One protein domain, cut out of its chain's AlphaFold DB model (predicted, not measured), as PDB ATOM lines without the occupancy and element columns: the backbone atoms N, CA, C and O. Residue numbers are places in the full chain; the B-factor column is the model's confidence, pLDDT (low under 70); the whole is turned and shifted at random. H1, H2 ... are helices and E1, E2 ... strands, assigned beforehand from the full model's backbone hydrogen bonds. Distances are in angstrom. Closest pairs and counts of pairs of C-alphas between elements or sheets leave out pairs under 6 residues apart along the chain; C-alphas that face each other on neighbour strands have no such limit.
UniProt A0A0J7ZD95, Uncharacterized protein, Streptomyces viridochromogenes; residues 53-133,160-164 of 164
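This is residues 53 to 133 and 160 to 164 of the 164 residues of an uncharacterized protein of Streptomyces viridochromogenes (UniProt A0A0J7ZD95). What does the model look like? It is a loose, elongated structure in which a long strand line, E1 running on into E2, joins two unequal parts: a small end with H1 and the strand pair E1 and E4, and a larger end where the hairpin E2 and E3 has H2 packed on E3 and H3 folded back along H2. What is it built of? The printed part has 86 residues, with three named helices and four named strands in the order H1 E1 E2 E3 H2 H3 E4; its class is mixed, helices and strands, and both two-stranded sheets, E1 - E4 and E2 - E3, are antiparallel. How large is it? The radius of gyration of the C-alphas is 16.3 A, and the spans are 48 by 30 by 18 A.

What comes first after Leu 53? Residues 57 to 58 pair with residues 61 to 62, antiparallel. H1 is residues 64 to 72, 12.3 A long, with C-alpha 64 at (-23.410, -30.836, -0.398). Where are the next strands? E1 is residues 79 to 83, 12.8 A; E2 is residues 85 to 91, 17.4 A; E3 is residues 95 to 100, 15.9 A. What follows them? H2 is residues 103 to 113, 15.3 A, and H3 is residues 118 to 132, 20.8 A. E4 is residues 160 to 163, 10.0 A, with C-alpha 163 at (-9.607, -38.945, -11.516).

Where does H1 stand? H1 touches no helix, and it is apart from E2, E3 and E4. How do the strands run? E1 and E4 are antiparallel at 141 degrees, with N 81 and O 161 within hydrogen-bond range at 2.8 A. E1 runs on into E2 at 46 degrees across a break of 1 residue, and the two meet only through their link. E2 and E3 form a hairpin, antiparallel at 175 degrees, with N 89 and O 97 at 2.8 A. Where are H2 and H3? The closest C-alphas of E3 and H2 are those of Leu 99 and Ala 106, 4.9 A apart. H2 and H3, a helical hairpin, touch and run opposite ways at a shallow tilt of 33 degrees, only just short of steep; their closest C-alphas, of Glu 111 and Arg 118, are 5.6 A apart. How are the helix backbones? Each O i to N i+4 pair is within hydrogen-bond range in H1 and H2, and 10 of 11 are in H3.

How far does it reach? The two C-alphas farthest apart, of Gly 73 and Gly 93, are 49.2 A apart. Is there a cut? Residues 134 to 159 are not printed, and C-alphas 133 and 160 are 18.2 A apart across the cut. Of the links printed whole, none is long. Where is confidence low? The mean pLDDT of the printed part is 88.9; residue 133 and residues 160 to 164 are under 70.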
ATOM      1  N   LEU A  53     -11.203 -30.814  -4.275       87.56
ATOM      2  CA  LEU A  53     -12.613 -30.514  -4.037       87.56
ATOM      3  C   LEU A  53     -12.919 -30.562  -2.544       87.56
ATOM      4  O   LEU A  53     -12.622 -31.531  -1.846       87.56
ATOM      5  N   SER A  54     -13.583 -29.515  -2.064       85.25
ATOM      6  CA  SER A  54     -14.159 -29.466  -0.722       85.25
ATOM      7  C   SER A  54     -15.659 -29.756  -0.769       85.25
ATOM      8  O   SER A  54     -16.334 -29.477  -1.759       85.25
ATOM      9  N   GLY A  55     -16.202 -30.301   0.320       84.31
ATOM     10  CA  GLY A  55     -17.644 -30.526   0.452       84.31
ATOM     11  C   GLY A  55     -18.181 -31.759  -0.281       84.31
ATOM     12  O   GLY A  55     -19.397 -31.885  -0.419       84.31
ATOM     13  N   VAL A  56     -17.312 -32.674  -0.731       88.44
ATOM     14  CA  VAL A  56     -17.718 -34.020  -1.178       88.44
ATOM     15  C   VAL A  56     -18.127 -34.863   0.033       88.44
ATOM     16  O   VAL A  56     -19.200 -35.462   0.034       88.44
ATOM     17  N   GLY A  57     -17.330 -34.828   1.103       84.69
ATOM     18  CA  GLY A  57     -17.528 -35.692   2.265       84.69
ATOM     19  C   GLY A  57     -17.000 -37.107   2.037       84.69
ATOM     20  O   GLY A  57     -16.521 -37.443   0.956       84.69
ATOM     21  N   LEU A  58     -17.082 -37.933   3.077       82.75
ATOM     22  CA  LEU A  58     -16.771 -39.363   2.993       82.75
ATOM     23  C   LEU A  58     -18.005 -40.129   2.506       82.75
ATOM     24  O   LEU A  58     -19.122 -39.636   2.634       82.75
ATOM     25  N   GLU A  59     -17.847 -41.362   2.023       78.19
ATOM     26  CA  GLU A  59     -18.996 -42.169   1.570       78.19
ATOM     27  C   GLU A  59     -20.069 -42.344   2.653       78.19
ATOM     28  O   GLU A  59     -21.261 -42.238   2.383       78.19
ATOM     29  N   VAL A  60     -19.643 -42.544   3.902       81.31
ATOM     30  CA  VAL A  60     -20.535 -42.685   5.064       81.31
ATOM     31  C   VAL A  60     -21.130 -41.357   5.545       81.31
ATOM     32  O   VAL A  60     -22.030 -41.347   6.382       81.31
ATOM     33  N   GLN A  61     -20.609 -40.231   5.057       81.00
ATOM     34  CA  GLN A  61     -21.000 -38.888   5.470       81.00
ATOM     35  C   GLN A  61     -20.845 -37.914   4.288       81.00
ATOM     36  O   GLN A  61     -19.908 -37.106   4.269       81.00
ATOM     37  N   PRO A  62     -21.726 -38.012   3.276       82.62
ATOM     38  CA  PRO A  62     -21.663 -37.154   2.105       82.62
ATOM     39  C   PRO A  62     -22.021 -35.714   2.476       82.62
ATOM     40  O   PRO A  62     -22.884 -35.457   3.318       82.62
ATOM     41  N   TYR A  63     -21.371 -34.768   1.811       86.62
ATOM     42  CA  TYR A  63     -21.651 -33.340   1.929       86.62
ATOM     43  C   TYR A  63     -22.322 -32.809   0.651       86.62
ATOM     44  O   TYR A  63     -22.639 -33.549  -0.286       86.62
ATOM     45  N   THR A  64     -22.595 -31.503   0.625       89.00
ATOM     46  CA  THR A  64     -23.410 -30.836  -0.398       89.00
ATOM     47  C   THR A  64     -22.963 -31.113  -1.834       89.00
ATOM     48  O   THR A  64     -23.814 -31.257  -2.711       89.00
ATOM     49  N   LEU A  65     -21.657 -31.214  -2.098       90.56
ATOM     50  CA  LEU A  65     -21.149 -31.428  -3.452       90.56
ATOM     51  C   LEU A  65     -21.404 -32.860  -3.945       90.56
ATOM     52  O   LEU A  65     -21.780 -33.043  -5.101       90.56
ATOM     53  N   ARG A  66     -21.286 -33.872  -3.073       90.44
ATOM     54  CA  ARG A  66     -21.632 -35.264  -3.417       90.44
ATOM     55  C   ARG A  66     -23.115 -35.387  -3.750       90.44
ATOM     56  O   ARG A  66     -23.459 -35.935  -4.793       90.44
ATOM     57  N   TRP A  67     -23.974 -34.766  -2.940       89.94
ATOM     58  CA  TRP A  67     -25.411 -34.703  -3.216       89.94
ATOM     59  C   TRP A  67     -25.723 -33.999  -4.542       89.94
ATOM     60  O   TRP A  67     -26.598 -34.441  -5.285       89.94
ATOM     61  N   LEU A  68     -24.998 -32.927  -4.885       92.31
ATOM     62  CA  LEU A  68     -25.144 -32.268  -6.183       92.31
ATOM     63  C   LEU A  68     -24.812 -33.229  -7.333       92.31
ATOM     64  O   LEU A  68     -25.600 -33.339  -8.270       92.31
ATOM     65  N   PHE A  69     -23.698 -33.961  -7.263       93.44
ATOM     66  CA  PHE A  69     -23.337 -34.934  -8.300       93.44
ATOM     67  C   PHE A  69     -24.368 -36.062  -8.439       93.44
ATOM     68  O   PHE A  69     -24.723 -36.430  -9.562       93.44
ATOM     69  N   GLU A  70     -24.924 -36.557  -7.332       92.12
ATOM     70  CA  GLU A  70     -26.032 -37.525  -7.338       92.12
ATOM     71  C   GLU A  70     -27.290 -36.935  -7.994       92.12
ATOM     72  O   GLU A  70     -27.913 -37.553  -8.861       92.12
ATOM     73  N   LYS A  71     -27.646 -35.691  -7.649       92.31
ATOM     74  CA  LYS A  71     -28.777 -34.966  -8.247       92.31
ATOM     75  C   LYS A  71     -28.574 -34.600  -9.707       92.31
ATOM     76  O   LYS A  71     -29.570 -34.377 -10.391       92.31
ATOM     77  N   LEU A  72     -27.344 -34.551 -10.196       93.88
ATOM     78  CA  LEU A  72     -27.049 -34.416 -11.620       93.88
ATOM     79  C   LEU A  72     -26.977 -35.781 -12.323       93.88
ATOM     80  O   LEU A  72     -27.123 -35.840 -13.541       93.88
ATOM     81  N   GLY A  73     -26.875 -36.881 -11.569       92.69
ATOM     82  CA  GLY A  73     -26.767 -38.243 -12.098       92.69
ATOM     83  C   GLY A  73     -25.385 -38.566 -12.651       92.69
ATOM     84  O   GLY A  73     -25.279 -39.387 -13.552       92.69
ATOM     85  N   VAL A  74     -24.350 -37.889 -12.151       93.44
ATOM     86  CA  VAL A  74     -22.959 -38.075 -12.594       93.44
ATOM     87  C   VAL A  74     -22.098 -38.757 -11.536       93.44
ATOM     88  O   VAL A  74     -20.964 -39.103 -11.830       93.44
ATOM     89  N   ALA A  75     -22.615 -38.981 -10.323       91.19
ATOM     90  CA  ALA A  75     -21.846 -39.567  -9.222       91.19
ATOM     91  C   ALA A  75     -21.191 -40.912  -9.592       91.19
ATOM     92  O   ALA A  75     -20.025 -41.111  -9.275       91.19
ATOM     93  N   ASP A  76     -21.893 -41.771 -10.338       91.06
ATOM     94  CA  ASP A  76     -21.392 -43.093 -10.751       91.06
ATOM     95  C   ASP A  76     -20.287 -43.028 -11.822       91.06
ATOM     96  O   ASP A  76     -19.620 -44.022 -12.091       91.06
ATOM     97  N   SER A  77     -20.088 -41.861 -12.444       92.31
ATOM     98  CA  SER A  77     -19.008 -41.614 -13.412       92.31
ATOM     99  C   SER A  77     -17.761 -40.982 -12.792       92.31
ATOM    100  O   SER A  77     -16.837 -40.633 -13.521       92.31
ATOM    101  N   LEU A  78     -17.738 -40.796 -11.468       91.56
ATOM    102  CA  LEU A  78     -16.654 -40.118 -10.764       91.56
ATOM    103  C   LEU A  78     -15.923 -41.090  -9.840       91.56
ATOM    104  O   LEU A  78     -16.526 -41.704  -8.962       91.56
ATOM    105  N   GLU A  79     -14.603 -41.163  -9.987       90.94
ATOM    106  CA  GLU A  79     -13.731 -41.780  -8.991       90.94
ATOM    107  C   GLU A  79     -13.266 -40.710  -8.003       90.94
ATOM    108  O   GLU A  79     -12.583 -39.755  -8.374       90.94
ATOM    109  N   PHE A  80     -13.628 -40.881  -6.735       88.50
ATOM    110  CA  PHE A  80     -13.239 -39.978  -5.660       88.50
ATOM    111  C   PHE A  80     -12.003 -40.510  -4.940       88.50
ATOM    112  O   PHE A  80     -12.043 -41.563  -4.308       88.50
ATOM    113  N   VAL A  81     -10.916 -39.747  -4.994       89.50
ATOM    114  CA  VAL A  81      -9.660 -40.054  -4.309       89.50
ATOM    115  C   VAL A  81      -9.574 -39.207  -3.053       89.50
ATOM    116  O   VAL A  81      -9.467 -37.983  -3.139       89.50
ATOM    117  N   GLN A  82      -9.636 -39.845  -1.888       88.31
ATOM    118  CA  GLN A  82      -9.496 -39.151  -0.614       88.31
ATOM    119  C   GLN A  82      -8.050 -38.686  -0.409       88.31
ATOM    120  O   GLN A  82      -7.111 -39.463  -0.559       88.31
ATOM    121  N   GLU A  83      -7.899 -37.427  -0.015       88.81
ATOM    122  CA  GLU A  83      -6.640 -36.861   0.444       88.81
ATOM    123  C   GLU A  83      -6.526 -37.010   1.966       88.81
ATOM    124  O   GLU A  83      -7.467 -36.720   2.717       88.81
ATOM    125  N   HIS A  84      -5.364 -37.477   2.411       90.69
ATOM    126  CA  HIS A  84      -5.048 -37.710   3.816       90.69
ATOM    127  C   HIS A  84      -4.216 -36.576   4.414       90.69
ATOM    128  O   HIS A  84      -4.316 -36.349   5.619       90.69
ATOM    129  N   ASP A  85      -3.492 -35.825   3.582       92.50
ATOM    130  CA  ASP A  85      -2.697 -34.670   3.980       92.50
ATOM    131  C   ASP A  85      -3.295 -33.392   3.384       92.50
ATOM    132  O   ASP A  85      -3.341 -33.191   2.173       92.50
ATOM    133  N   LEU A  86      -3.753 -32.479   4.240       89.62
ATOM    134  CA  LEU A  86      -4.332 -31.212   3.798       89.62
ATOM    135  C   LEU A  86      -3.286 -30.331   3.110       89.62
ATOM    136  O   LEU A  86      -3.570 -29.710   2.087       89.62
ATOM    137  N   TYR A  87      -2.099 -30.226   3.708       92.38
ATOM    138  CA  TYR A  87      -1.038 -29.362   3.205       92.38
ATOM    139  C   TYR A  87       0.321 -29.740   3.792       92.38
ATOM    140  O   TYR A  87       0.403 -30.127   4.955       92.38
ATOM    141  N   ARG A  88       1.402 -29.536   3.033       95.38
ATOM    142  CA  ARG A  88       2.778 -29.604   3.542       95.38
ATOM    143  C   ARG A  88       3.487 -28.275   3.326       95.38
ATOM    144  O   ARG A  88       3.595 -27.800   2.198       95.38
ATOM    145  N   ALA A  89       3.997 -27.695   4.405       96.06
ATOM    146  CA  ALA A  89       4.775 -26.467   4.385       96.06
ATOM    147  C   ALA A  89       6.245 -26.775   4.680       96.06
ATOM    148  O   ALA A  89       6.586 -27.258   5.761       96.06
ATOM    149  N   VAL A  90       7.120 -26.460   3.722       96.94
ATOM    150  CA  VAL A  90       8.567 -26.665   3.847       96.94
ATOM    151  C   VAL A  90       9.283 -25.325   3.777       96.94
ATOM    152  O   VAL A  90       9.203 -24.606   2.782       96.94
ATOM    153  N   VAL A  91      10.026 -25.014   4.832       95.88
ATOM    154  CA  VAL A  91      10.983 -23.912   4.896       95.88
ATOM    155  C   VAL A  91      12.366 -24.529   5.109       95.88
ATOM    156  O   VAL A  91      12.675 -24.947   6.230       95.88
ATOM    157  N   PRO A  92      13.210 -24.609   4.063       95.75
ATOM    158  CA  PRO A  92      14.495 -25.296   4.131       95.75
ATOM    159  C   PRO A  92      15.352 -24.855   5.323       95.75
ATOM    160  O   PRO A  92      15.551 -23.662   5.558       95.75
ATOM    161  N   GLY A  93      15.844 -25.832   6.088       93.62
ATOM    162  CA  GLY A  93      16.664 -25.602   7.282       93.62
ATOM    163  C   GLY A  93      15.916 -25.015   8.484       93.62
ATOM    164  O   GLY A  93      16.564 -24.662   9.466       93.62
ATOM    165  N   ARG A  94      14.584 -24.879   8.421       94.25
ATOM    166  CA  ARG A  94      13.766 -24.333   9.516       94.25
ATOM    167  C   ARG A  94      12.594 -25.231   9.889       94.25
ATOM    168  O   ARG A  94      12.507 -25.645  11.036       94.25
ATOM    169  N   HIS A  95      11.708 -25.520   8.938       92.81
ATOM    170  CA  HIS A  95      10.465 -26.246   9.191       92.81
ATOM    171  C   HIS A  95      10.136 -27.188   8.037       92.81
ATOM    172  O   HIS A  95      10.348 -26.852   6.874       92.81
ATOM    173  N   ASP A  96       9.574 -28.340   8.364       96.69
ATOM    174  CA  ASP A  96       8.971 -29.271   7.417       96.69
ATOM    175  C   ASP A  96       7.771 -29.890   8.127       96.69
ATOM    176  O   ASP A  96       7.936 -30.703   9.034       96.69
ATOM    177  N   VAL A  97       6.577 -29.385   7.818       96.69
ATOM    178  CA  VAL A  97       5.352 -29.711   8.555       96.69
ATOM    179  C   VAL A  97       4.290 -30.155   7.569       96.69
ATOM    180  O   VAL A  97       3.910 -29.392   6.677       96.69
ATOM    181  N   THR A  98       3.786 -31.368   7.758       97.25
ATOM    182  CA  THR A  98       2.613 -31.886   7.052       97.25
ATOM    183  C   THR A  98       1.414 -31.820   7.985       97.25
ATOM    184  O   THR A  98       1.485 -32.270   9.125       97.25
ATOM    185  N   LEU A  99       0.320 -31.236   7.507       96.38
ATOM    186  CA  LEU A  99      -0.945 -31.151   8.219       96.38
ATOM    187  C   LEU A  99      -1.864 -32.272   7.729       96.38
ATOM    188  O   LEU A  99      -2.265 -32.232   6.564       96.38
ATOM    189  N   PRO A 100      -2.244 -33.229   8.591       95.38
ATOM    190  CA  PRO A 100      -3.265 -34.214   8.260       95.38
ATOM    191  C   PRO A 100      -4.606 -33.555   7.911       95.38
ATOM    192  O   PRO A 100      -4.958 -32.493   8.430       95.38
ATOM    193  N   ALA A 101      -5.399 -34.218   7.073       90.44
ATOM    194  CA  ALA A 101      -6.755 -33.817   6.693       90.44
ATOM    195  C   ALA A 101      -7.803 -34.113   7.792       90.44
ATOM    196  O   ALA A 101      -8.957 -34.450   7.521       90.44
ATOM    197  N   ASP A 102      -7.421 -33.974   9.060       90.25
ATOM    198  CA  ASP A 102      -8.325 -33.986  10.199       90.25
ATOM    199  C   ASP A 102      -7.859 -32.985  11.262       90.25
ATOM    200  O   ASP A 102      -6.673 -32.704  11.420       90.25
ATOM    201  N   ARG A 103      -8.816 -32.402  11.988       90.88
ATOM    202  CA  ARG A 103      -8.527 -31.292  12.903       90.88
ATOM    203  C   ARG A 103      -7.628 -31.696  14.067       90.88
ATOM    204  O   ARG A 103      -6.787 -30.896  14.459       90.88
ATOM    205  N   ALA A 104      -7.849 -32.872  14.649       93.25
ATOM    206  CA  ALA A 104      -7.068 -33.306  15.802       93.25
ATOM    207  C   ALA A 104      -5.614 -33.536  15.377       93.25
ATOM    208  O   ALA A 104      -4.718 -32.926  15.950       93.25
ATOM    209  N   GLY A 105      -5.407 -34.276  14.283       95.12
ATOM    210  CA  GLY A 105      -4.093 -34.491  13.688       95.12
ATOM    211  C   GLY A 105      -3.403 -33.190  13.277       95.12
ATOM    212  O   GLY A 105      -2.215 -33.027  13.526       95.12
ATOM    213  N   ALA A 106      -4.135 -32.219  12.719       95.69
ATOM    214  CA  ALA A 106      -3.570 -30.911  12.386       95.69
ATOM    215  C   ALA A 106      -3.122 -30.116  13.626       95.69
ATOM    216  O   ALA A 106      -2.068 -29.484  13.599       95.69
ATOM    217  N   VAL A 107      -3.896 -30.141  14.718       96.12
ATOM    218  CA  VAL A 107      -3.506 -29.515  15.995       96.12
ATOM    219  C   VAL A 107      -2.275 -30.209  16.576       96.12
ATOM    220  O   VAL A 107      -1.350 -29.526  17.013       96.12
ATOM    221  N   ASP A 108      -2.254 -31.542  16.570       96.12
ATOM    222  CA  ASP A 108      -1.146 -32.347  17.087       96.12
ATOM    223  C   ASP A 108       0.149 -32.062  16.308       96.12
ATOM    224  O   ASP A 108       1.168 -31.738  16.916       96.12
ATOM    225  N   ALA A 109       0.086 -32.068  14.970       96.12
ATOM    226  CA  ALA A 109       1.221 -31.767  14.097       96.12
ATOM    227  C   ALA A 109       1.761 -30.341  14.301       96.12
ATOM    228  O   ALA A 109       2.971 -30.112  14.270       96.12
ATOM    229  N   LEU A 110       0.877 -29.365  14.533       96.25
ATOM    230  CA  LEU A 110       1.284 -27.988  14.814       96.25
ATOM    231  C   LEU A 110       1.909 -27.830  16.201       96.25
ATOM    232  O   LEU A 110       2.839 -27.042  16.340       96.25
ATOM    233  N   GLU A 111       1.426 -28.550  17.211       96.25
ATOM    234  CA  GLU A 111       2.033 -28.536  18.546       96.25
ATOM    235  C   GLU A 111       3.416 -29.197  18.541       96.25
ATOM    236  O   GLU A 111       4.335 -28.685  19.173       96.25
ATOM    237  N   GLU A 112       3.589 -30.289  17.795       95.56
ATOM    238  CA  GLU A 112       4.894 -30.934  17.625       95.56
ATOM    239  C   GLU A 112       5.893 -30.004  16.919       95.56
ATOM    240  O   GLU A 112       7.018 -29.819  17.386       95.56
ATOM    241  N   ALA A 113       5.472 -29.370  15.822       94.81
ATOM    242  CA  ALA A 113       6.322 -28.463  15.060       94.81
ATOM    243  C   ALA A 113       6.601 -27.133  15.781       94.81
ATOM    244  O   ALA A 113       7.665 -26.532  15.597       94.81
ATOM    245  N   PHE A 114       5.649 -26.657  16.587       94.75
ATOM    246  CA  PHE A 114       5.708 -25.380  17.295       94.75
ATOM    247  C   PHE A 114       5.205 -25.541  18.740       94.75
ATOM    248  O   PHE A 114       4.065 -25.167  19.037       94.75
ATOM    249  N   PRO A 115       6.052 -26.027  19.665       95.31
ATOM    250  CA  PRO A 115       5.643 -26.320  21.037       95.31
ATOM    251  C   PRO A 115       5.002 -25.128  21.760       95.31
ATOM    252  O   PRO A 115       5.416 -23.980  21.581       95.31
ATOM    253  N   SER A 116       4.049 -25.409  22.655       96.06
ATOM    254  CA  SER A 116       3.287 -24.437  23.460       96.06
ATOM    255  C   SER A 116       2.258 -23.589  22.694       96.06
ATOM    256  O   SER A 116       1.832 -22.541  23.193       96.06
ATOM    257  N   ASN A 117       1.814 -24.021  21.510       95.50
ATOM    258  CA  ASN A 117       0.830 -23.290  20.702       95.50
ATOM    259  C   ASN A 117      -0.578 -23.894  20.717       95.50
ATOM    260  O   ASN A 117      -1.521 -23.199  20.333       95.50
ATOM    261  N   ARG A 118      -0.772 -25.119  21.214       96.25
ATOM    262  CA  ARG A 118      -2.069 -25.816  21.252       96.25
ATOM    263  C   ARG A 118      -3.204 -24.948  21.787       96.25
ATOM    264  O   ARG A 118      -4.240 -24.830  21.140       96.25
ATOM    265  N   ALA A 119      -2.981 -24.266  22.914       96.12
ATOM    266  CA  ALA A 119      -3.979 -23.402  23.550       96.12
ATOM    267  C   ALA A 119      -4.435 -22.216  22.670       96.12
ATOM    268  O   ALA A 119      -5.469 -21.612  22.940       96.12
ATOM    269  N   ARG A 120      -3.673 -21.870  21.624       95.69
ATOM    270  CA  ARG A 120      -4.014 -20.847  20.620       95.69
ATOM    271  C   ARG A 120      -4.604 -21.469  19.354       95.69
ATOM    272  O   ARG A 120      -5.522 -20.906  18.763       95.69
ATOM    273  N   VAL A 121      -4.080 -22.623  18.947       96.25
ATOM    274  CA  VAL A 121      -4.442 -23.314  17.704       96.25
ATOM    275  C   VAL A 121      -5.812 -23.990  17.811       96.25
ATOM    276  O   VAL A 121      -6.627 -23.859  16.898       96.25
ATOM    277  N   GLU A 122      -6.123 -24.650  18.928       95.62
ATOM    278  CA  GLU A 122      -7.420 -25.317  19.119       95.62
ATOM    279  C   GLU A 122      -8.613 -24.348  19.032       95.62
ATOM    280  O   GLU A 122      -9.527 -24.616  18.242       95.62
ATOM    281  N   PRO A 123      -8.626 -23.198  19.745       95.25
ATOM    282  CA  PRO A 123      -9.717 -22.235  19.619       95.25
ATOM    283  C   PRO A 123      -9.825 -21.639  18.217       95.25
ATOM    284  O   PRO A 123     -10.932 -21.378  17.755       95.25
ATOM    285  N   PHE A 124      -8.702 -21.451  17.516       94.94
ATOM    286  CA  PHE A 124      -8.713 -20.963  16.139       94.94
ATOM    287  C   PHE A 124      -9.421 -21.943  15.198       94.94
ATOM    288  O   PHE A 124     -10.301 -21.542  14.437       94.94
ATOM    289  N   PHE A 125      -9.105 -23.237  15.281       93.25
ATOM    290  CA  PHE A 125      -9.788 -24.257  14.485       93.25
ATOM    291  C   PHE A 125     -11.267 -24.415  14.858       93.25
ATOM    292  O   PHE A 125     -12.093 -24.674  13.977       93.25
ATOM    293  N   ALA A 126     -11.615 -24.260  16.138       91.75
ATOM    294  CA  ALA A 126     -13.006 -24.244  16.585       91.75
ATOM    295  C   ALA A 126     -13.762 -23.035  16.013       91.75
ATOM    296  O   ALA A 126     -14.835 -23.203  15.444       91.75
ATOM    297  N   PHE A 127     -13.168 -21.843  16.062       93.00
ATOM    298  CA  PHE A 127     -13.733 -20.639  15.455       93.00
ATOM    299  C   PHE A 127     -13.910 -20.789  13.940       93.00
ATOM    300  O   PHE A 127     -14.982 -20.508  13.411       93.00
ATOM    301  N   ALA A 128     -12.889 -21.289  13.236       91.31
ATOM    302  CA  ALA A 128     -12.964 -21.519  11.798       91.31
ATOM    303  C   ALA A 128     -14.102 -22.488  11.436       91.31
ATOM    304  O   ALA A 128     -14.791 -22.267  10.440       91.31
ATOM    305  N   ARG A 129     -14.353 -23.518  12.261       86.56
ATOM    306  CA  ARG A 129     -15.532 -24.387  12.118       86.56
ATOM    307  C   ARG A 129     -16.815 -23.579  12.212       86.56
ATOM    308  O   ARG A 129     -17.655 -23.697  11.339       86.56
ATOM    309  N   ASP A 130     -16.964 -22.787  13.263       88.88
ATOM    310  CA  ASP A 130     -18.234 -22.134  13.580       88.88
ATOM    311  C   ASP A 130     -18.623 -21.091  12.516       88.88
ATOM    312  O   ASP A 130     -19.805 -20.833  12.301       88.88
ATOM    313  N   VAL A 131     -17.631 -20.533  11.813       88.06
ATOM    314  CA  VAL A 131     -17.831 -19.637  10.661       88.06
ATOM    315  C   VAL A 131     -18.148 -20.397   9.365       88.06
ATOM    316  O   VAL A 131     -18.869 -19.876   8.516       88.06
ATOM    317  N   THR A 132     -17.586 -21.593   9.172       76.12
ATOM    318  CA  THR A 132     -17.675 -22.335   7.896       76.12
ATOM    319  C   THR A 132     -18.787 -23.374   7.868       76.12
ATOM    320  O   THR A 132     -19.340 -23.656   6.804       76.12
ATOM    321  N   GLU A 133     -19.158 -23.926   9.017       69.31
ATOM    322  CA  GLU A 133     -20.383 -24.692   9.153       69.31
ATOM    323  C   GLU A 133     -21.556 -23.716   9.109       69.31
ATOM    324  O   GLU A 133     -21.562 -22.733   9.857       69.31
ATOM    325  N   THR A 160     -10.918 -34.253  -1.287       44.19
ATOM    326  CA  THR A 160     -11.101 -35.303  -2.299       44.19
ATOM    327  C   THR A 160     -10.769 -34.766  -3.684       44.19
ATOM    328  O   THR A 160     -11.180 -33.664  -4.035       44.19
ATOM    329  N   SER A 161     -10.028 -35.533  -4.477       55.00
ATOM    330  CA  SER A 161      -9.752 -35.248  -5.889       55.00
ATOM    331  C   SER A 161     -10.539 -36.206  -6.789       55.00
ATOM    332  O   SER A 161     -10.958 -37.270  -6.337       55.00
ATOM    333  N   ILE A 162     -10.774 -35.826  -8.046       51.12
ATOM    334  CA  ILE A 162     -11.448 -36.666  -9.046       51.12
ATOM    335  C   ILE A 162     -10.411 -37.115 -10.073       51.12
ATOM    336  O   ILE A 162      -9.700 -36.279 -10.629       51.12
ATOM    337  N   ARG A 163     -10.335 -38.422 -10.347       44.12
ATOM    338  CA  ARG A 163      -9.607 -38.945 -11.516       44.12
ATOM    339  C   ARG A 163     -10.573 -39.094 -12.694       44.12
ATOM    340  O   ARG A 163     -11.699 -39.548 -12.509       44.12
ATOM    341  N   SER A 164     -10.127 -38.674 -13.877       43.00
ATOM    342  CA  SER A 164     -10.816 -38.818 -15.169       43.00
ATOM    343  C   SER A 164     -10.285 -39.996 -15.972       43.00
ATOM    344  O   SER A 164      -9.040 -40.149 -15.963       43.00
TER     345      SER A 164